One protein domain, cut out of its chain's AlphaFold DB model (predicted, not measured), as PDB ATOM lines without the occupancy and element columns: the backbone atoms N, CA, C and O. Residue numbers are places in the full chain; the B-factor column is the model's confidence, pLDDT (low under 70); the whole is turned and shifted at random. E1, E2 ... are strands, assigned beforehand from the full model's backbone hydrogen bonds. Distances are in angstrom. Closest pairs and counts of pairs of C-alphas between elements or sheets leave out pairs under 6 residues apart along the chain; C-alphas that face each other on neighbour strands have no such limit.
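Overview. This is residues 405 to 457 of the 457 residues of an uncharacterized protein of Marinomonas hwangdonensis (UniProt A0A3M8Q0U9). With little regular structure, this is a hairpin of two long strands, E1 and E2, with a short strand, E3, beside E1; a long tail without named elements, residues 434 to 457, arches round one side of this small sheet. The printed part has 53 residues, no named helix and strands E1, E2, E3 along the chain; the sheet order is E2, E1, E3, antiparallel. It is all strand, with 19 residues in named elements, and compact: radius of gyration of the C-alphas 11.2 A, spans 32 by 24 by 17 A.

Along the chain. Find C-alpha 405 at (217.127, 212.977, 287.539); E1 runs from there to residue 412, 20.2 A. E2, residues 415 to 422, covers 21.9 A. E3, residues 431 to 433, ends at C-alpha 433, (208.313, 215.148, 284.740).

Arrangement. Look at N 408 and O 419, 2.8 A apart, in the antiparallel hairpin E1 and E2, at 151 degrees. E3 is antiparallel to E1 at 125 degrees; N 407 and O 433 are 2.9 A apart. E2 and E3 are only just apart, closest 8.2 A.

Size, cuts and confidence. The C-alphas of Thr 439 and Glu 457 are farthest apart, 32.1 A. The printed part has no cut and no long link between strands. Residue 414 and residues 444 to 457 have pLDDT under 70.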
ATOM      1  N   GLU A 405     217.378 212.297 288.798       81.50
ATOM      2  CA  GLU A 405     217.127 212.977 287.539       81.50
ATOM      3  C   GLU A 405     215.674 213.467 287.460       81.50
ATOM      4  O   GLU A 405     214.749 212.864 288.006       81.50
ATOM      5  N   VAL A 406     215.474 214.553 286.728       84.12
ATOM      6  CA  VAL A 406     214.176 215.064 286.297       84.12
ATOM      7  C   VAL A 406     214.211 215.276 284.788       84.12
ATOM      8  O   VAL A 406     215.264 215.535 284.201       84.12
ATOM      9  N   GLU A 407     213.060 215.153 284.136       86.75
ATOM     10  CA  GLU A 407     212.939 215.462 282.716       86.75
ATOM     11  C   GLU A 407     212.618 216.947 282.552       86.75
ATOM     12  O   GLU A 407     211.594 217.423 283.046       86.75
ATOM     13  N   VAL A 408     213.480 217.682 281.854       87.19
ATOM     14  CA  VAL A 408     213.306 219.107 281.559       87.19
ATOM     15  C   VAL A 408     213.072 219.332 280.073       87.19
ATOM     16  O   VAL A 408     213.537 218.571 279.218       87.19
ATOM     17  N   GLU A 409     212.380 220.421 279.757       86.25
ATOM     18  CA  GLU A 409     212.342 220.945 278.397       86.25
ATOM     19  C   GLU A 409     213.645 221.672 278.061       86.25
ATOM     20  O   GLU A 409     214.085 222.578 278.771       86.25
ATOM     21  N   HIS A 410     214.246 221.279 276.943       81.25
ATOM     22  CA  HIS A 410     215.409 221.916 276.354       81.25
ATOM     23  C   HIS A 410     215.028 222.522 275.002       81.25
ATOM     24  O   HIS A 410     214.673 221.808 274.060       81.25
ATOM     25  N   ILE A 411     215.094 223.848 274.928       77.94
ATOM     26  CA  ILE A 411     214.810 224.624 273.722       77.94
ATOM     27  C   ILE A 411     216.131 224.808 272.975       77.94
ATOM     28  O   ILE A 411     217.038 225.449 273.501       77.94
ATOM     29  N   ALA A 412     216.237 224.257 271.765       74.00
ATOM     30  CA  ALA A 412     217.418 224.388 270.915       74.00
ATOM     31  C   ALA A 412     217.005 224.877 269.521       74.00
ATOM     32  O   ALA A 412     216.306 224.165 268.800       74.00
ATOM     33  N   GLY A 413     217.448 226.083 269.146       76.50
ATOM     34  CA  GLY A 413     217.267 226.668 267.810       76.50
ATOM     35  C   GLY A 413     215.805 226.774 267.357       76.50
ATOM     36  O   GLY A 413     215.148 227.777 267.615       76.50
ATOM     37  N   GLU A 414     215.314 225.739 266.672       60.03
ATOM     38  CA  GLU A 414     213.979 225.672 266.054       60.03
ATOM     39  C   GLU A 414     213.059 224.592 266.666       60.03
ATOM     40  O   GLU A 414     212.006 224.286 266.106       60.03
ATOM     41  N   GLY A 415     213.405 223.999 267.818       77.00
ATOM     42  CA  GLY A 415     212.569 222.963 268.434       77.00
ATOM     43  C   GLY A 415     212.729 222.784 269.943       77.00
ATOM     44  O   GLY A 415     213.723 223.182 270.552       77.00
ATOM     45  N   THR A 416     211.726 222.140 270.542       80.56
ATOM     46  CA  THR A 416     211.736 221.725 271.949       80.56
ATOM     47  C   THR A 416     212.030 220.232 272.032       80.56
ATOM     48  O   THR A 416     211.329 219.414 271.440       80.56
ATOM     49  N   SER A 417     213.058 219.871 272.790       83.25
ATOM     50  CA  SER A 417     213.417 218.487 273.110       83.25
ATOM     51  C   SER A 417     213.280 218.241 274.611       83.25
ATOM     52  O   SER A 417     213.246 219.186 275.399       83.25
ATOM     53  N   ARG A 418     213.182 216.977 275.026       84.31
ATOM     54  CA  ARG A 418     213.202 216.598 276.444       84.31
ATOM     55  C   ARG A 418     214.551 215.993 276.784       84.31
ATOM     56  O   ARG A 418     215.074 215.192 276.011       84.31
ATOM     57  N   ARG A 419     215.114 216.385 277.924       82.75
ATOM     58  CA  ARG A 419     216.376 215.837 278.432       82.75
ATOM     59  C   ARG A 419     216.236 215.472 279.898       82.75
ATOM     60  O   ARG A 419     215.549 216.167 280.641       82.75
ATOM     61  N   ARG A 420     216.911 214.400 280.309       82.38
ATOM     62  CA  ARG A 420     217.049 214.033 281.719       82.38
ATOM     63  C   ARG A 420     218.290 214.696 282.290       82.38
ATOM     64  O   ARG A 420     219.367 214.558 281.716       82.38
ATOM     65  N   VAL A 421     218.122 215.424 283.385       77.62
ATOM     66  CA  VAL A 421     219.206 216.104 284.102       77.62
ATOM     67  C   VAL A 421     219.047 215.898 285.595       77.62
ATOM     68  O   VAL A 421     217.933 215.669 286.055       77.62
ATOM     69  N   LYS A 422     220.130 216.010 286.366       79.94
ATOM     70  CA  LYS A 422     220.021 216.037 287.828       79.94
ATOM     71  C   LYS A 422     219.158 217.212 288.270       79.94
ATOM     72  O   LYS A 422     219.195 218.274 287.647       79.94
ATOM     73  N   ARG A 423     218.412 217.055 289.361       79.62
ATOM     74  CA  ARG A 423     217.554 218.128 289.888       79.62
ATOM     75  C   ARG A 423     218.358 219.370 290.294       79.62
ATOM     76  O   ARG A 423     217.904 220.485 290.052       79.62
ATOM     77  N   SER A 424     219.590 219.187 290.773       78.94
ATOM     78  CA  SER A 424     220.558 220.266 291.018       78.94
ATOM     79  C   SER A 424     220.951 221.048 289.757       78.94
ATOM     80  O   SER A 424     221.359 222.204 289.852       78.94
ATOM     81  N   ASP A 425     220.798 220.448 288.574       79.50
ATOM     82  CA  ASP A 425     221.320 220.950 287.297       79.50
ATOM     83  C   ASP A 425     220.206 221.477 286.371       79.50
ATOM     84  O   ASP A 425     220.432 221.718 285.180       79.50
ATOM     85  N   VAL A 426     218.988 221.663 286.898       82.44
ATOM     86  CA  VAL A 426     217.823 222.151 286.138       82.44
ATOM     87  C   VAL A 426     218.066 223.554 285.573       82.44
ATOM     88  O   VAL A 426     217.597 223.866 284.476       82.44
ATOM     89  N   GLY A 427     218.814 224.403 286.288       76.88
ATOM     90  CA  GLY A 427     219.245 225.717 285.794       76.88
ATOM     91  C   GLY A 427     218.094 226.642 285.375       76.88
ATOM     92  O   GLY A 427     218.221 227.370 284.397       76.88
ATOM     93  N   GLY A 428     216.945 226.573 286.061       72.81
ATOM     94  CA  GLY A 428     215.754 227.385 285.760       72.81
ATOM     95  C   GLY A 428     214.889 226.886 284.593       72.81
ATOM     96  O   GLY A 428     213.904 227.537 284.245       72.81
ATOM     97  N   ARG A 429     215.219 225.738 283.988       80.69
ATOM     98  CA  ARG A 429     214.409 225.114 282.931       80.69
ATOM     99  C   ARG A 429     213.121 224.516 283.499       80.69
ATOM    100  O   ARG A 429     213.050 224.118 284.661       80.69
ATOM    101  N   ARG A 430     212.084 224.430 282.662       84.38
ATOM    102  CA  ARG A 430     210.797 223.850 283.061       84.38
ATOM    103  C   ARG A 430     210.935 222.339 283.231       84.38
ATOM    104  O   ARG A 430     211.219 221.635 282.261       84.38
ATOM    105  N   ILE A 431     210.690 221.856 284.447       87.06
ATOM    106  CA  ILE A 431     210.542 220.427 284.725       87.06
ATOM    107  C   ILE A 431     209.216 219.960 284.118       87.06
ATOM    108  O   ILE A 431     208.159 220.528 284.389       87.06
ATOM    109  N   VAL A 432     209.290 218.942 283.266       89.00
ATOM    110  CA  VAL A 432     208.142 218.316 282.600       89.00
ATOM    111  C   VAL A 432     207.663 217.112 283.395       89.00
ATOM    112  O   VAL A 432     206.462 216.924 283.544       89.00
ATOM    113  N   ASN A 433     208.600 216.313 283.914       85.69
ATOM    114  CA  ASN A 433     208.313 215.148 284.740       85.69
ATOM    115  C   ASN A 433     209.355 215.034 285.860       85.69
ATOM    116  O   ASN A 433     210.552 214.961 285.586       85.69
ATOM    117  N   GLU A 434     208.900 214.957 287.111       81.12
ATOM    118  CA  GLU A 434     209.753 214.598 288.260       81.12
ATOM    119  C   GLU A 434     209.855 213.074 288.449       81.12
ATOM    120  O   GLU A 434     210.814 212.561 289.021       81.12
ATOM    121  N   THR A 435     208.884 212.329 287.918       80.75
ATOM    122  CA  THR A 435     208.815 210.867 287.996       80.75
ATOM    123  C   THR A 435     208.597 210.258 286.621       80.75
ATOM    124  O   THR A 435     207.929 210.843 285.769       80.75
ATOM    125  N   ASN A 436     209.096 209.043 286.420       77.81
ATOM    126  CA  ASN A 436     208.869 208.263 285.216       77.81
ATOM    127  C   ASN A 436     207.354 208.010 285.022       77.81
ATOM    128  O   ASN A 436     206.751 207.322 285.850       77.81
ATOM    129  N   PRO A 437     206.738 208.495 283.925       78.81
ATOM    130  CA  PRO A 437     205.286 208.418 283.725       78.81
ATOM    131  C   PRO A 437     204.730 206.994 283.626       78.81
ATOM    132  O   PRO A 437     203.550 206.771 283.874       78.81
ATOM    133  N   THR A 438     205.562 206.020 283.247       79.00
ATOM    134  CA  THR A 438     205.161 204.614 283.103       79.00
ATOM    135  C   THR A 438     205.160 203.884 284.440       79.00
ATOM    136  O   THR A 438     204.318 203.023 284.673       79.00
ATOM    137  N   THR A 439     206.118 204.200 285.312       75.38
ATOM    138  CA  THR A 439     206.316 203.467 286.574       75.38
ATOM    139  C   THR A 439     205.819 204.224 287.801       75.38
ATOM    140  O   THR A 439     205.671 203.612 288.855       75.38
ATOM    141  N   GLY A 440     205.588 205.537 287.689       74.81
ATOM    142  CA  GLY A 440     205.266 206.420 288.812       74.81
ATOM    143  C   GLY A 440     206.424 206.615 289.799       74.81
ATOM    144  O   GLY A 440     206.207 207.116 290.895       74.81
ATOM    145  N   LYS A 441     207.645 206.192 289.446       71.69
ATOM    146  CA  LYS A 441     208.830 206.236 290.318       71.69
ATOM    147  C   LYS A 441     209.789 207.357 289.905       71.69
ATOM    148  O   LYS A 441     209.809 207.704 288.724       71.69
ATOM    149  N   PRO A 442     210.617 207.894 290.822       74.12
ATOM    150  CA  PRO A 442     211.695 208.821 290.471       74.12
ATOM    151  C   PRO A 442     212.590 208.265 289.366       74.12
ATOM    152  O   PRO A 442     212.811 207.051 289.296       74.12
ATOM    153  N   PHE A 443     213.118 209.138 288.508       73.50
ATOM    154  CA  PHE A 443     214.072 208.702 287.493       73.50
ATOM    155  C   PHE A 443     215.373 208.240 288.158       73.50
ATOM    156  O   PHE A 443     215.991 208.964 288.937       73.50
ATOM    157  N   HIS A 444     215.783 207.015 287.833       68.81
ATOM    158  CA  HIS A 444     217.068 206.471 288.250       68.81
ATOM    159  C   HIS A 444     218.205 207.119 287.443       68.81
ATOM    160  O   HIS A 444     218.056 207.237 286.221       68.81
ATOM    161  N   PRO A 445     219.347 207.458 288.069       65.69
ATOM    162  CA  PRO A 445     220.527 207.926 287.350       65.69
ATOM    163  C   PRO A 445     221.067 206.768 286.510       65.69
ATOM    164  O   PRO A 445     221.616 205.806 287.046       65.69
ATOM    165  N   GLN A 446     220.840 206.795 285.197       54.19
ATOM    166  CA  GLN A 446     221.241 205.682 284.326       54.19
ATOM    167  C   GLN A 446     222.015 206.082 283.068       54.19
ATOM    168  O   GLN A 446     222.446 205.186 282.353       54.19
ATOM    169  N   GLU A 447     222.290 207.367 282.817       45.41
ATOM    170  CA  GLU A 447     223.043 207.750 281.604       45.41
ATOM    171  C   GLU A 447     224.087 208.864 281.773       45.41
ATOM    172  O   GLU A 447     225.059 208.875 281.022       45.41
ATOM    173  N   PHE A 448     223.965 209.765 282.757       47.91
ATOM    174  CA  PHE A 448     224.791 210.989 282.815       47.91
ATOM    175  C   PHE A 448     225.648 211.131 284.081       47.91
ATOM    176  O   PHE A 448     226.032 212.237 284.467       47.91
ATOM    177  N   ALA A 449     225.980 210.022 284.748       45.69
ATOM    178  CA  ALA A 449     226.851 210.043 285.921       45.69
ATOM    179  C   ALA A 449     228.243 210.618 285.567       45.69
ATOM    180  O   ALA A 449     229.111 209.917 285.059       45.69
ATOM    181  N   GLY A 450     228.458 211.909 285.847       42.41
ATOM    182  CA  GLY A 450     229.748 212.594 285.671       42.41
ATOM    183  C   GLY A 450     229.841 213.571 284.491       42.41
ATOM    184  O   GLY A 450     230.875 214.223 284.327       42.41
ATOM    185  N   THR A 451     228.779 213.744 283.708       40.38
ATOM    186  CA  THR A 451     228.723 214.724 282.613       40.38
ATOM    187  C   THR A 451     227.562 215.675 282.848       40.38
ATOM    188  O   THR A 451     226.410 215.262 282.813       40.38
ATOM    189  N   SER A 452     227.854 216.966 283.051       48.38
ATOM    190  CA  SER A 452     226.825 217.989 282.862       48.38
ATOM    191  C   SER A 452     226.365 217.892 281.400       48.38
ATOM    192  O   SER A 452     227.213 218.016 280.509       48.38
ATOM    193  N   PRO A 453     225.071 217.658 281.119       48.41
ATOM    194  CA  PRO A 453     224.545 217.565 279.753       48.41
ATOM    195  C   PRO A 453     224.596 218.910 279.006       48.41
ATOM    196  O   PRO A 453     224.148 219.002 277.862       48.41
ATOM    197  N   TRP A 454     225.142 219.935 279.664       61.00
ATOM    198  CA  TRP A 454     225.256 221.317 279.222       61.00
ATOM    199  C   TRP A 454     226.699 221.724 278.885       61.00
ATOM    200  O   TRP A 454     226.962 222.904 278.722       61.00
ATOM    201  N   LYS A 455     227.655 220.783 278.806       47.28
ATOM    202  CA  LYS A 455     229.085 221.088 278.570       47.28
ATOM    203  C   LYS A 455     229.408 221.781 277.231       47.28
ATOM    204  O   LYS A 455     230.545 222.214 277.078       47.28
ATOM    205  N   ASP A 456     228.437 221.899 276.326       44.09
ATOM    206  CA  ASP A 456     228.580 222.545 275.013       44.09
ATOM    207  C   ASP A 456     227.764 223.861 274.878       44.09
ATOM    208  O   ASP A 456     227.543 224.320 273.757       44.09
ATOM    209  N   GLU A 457     227.305 224.462 275.989       44.38
ATOM    210  CA  GLU A 457     226.793 225.854 276.048       44.38
ATOM    211  C   GLU A 457     227.869 226.847 276.516       44.38
ATOM    212  O   GLU A 457     228.589 226.537 277.496       44.38
TER     213      GLU A 457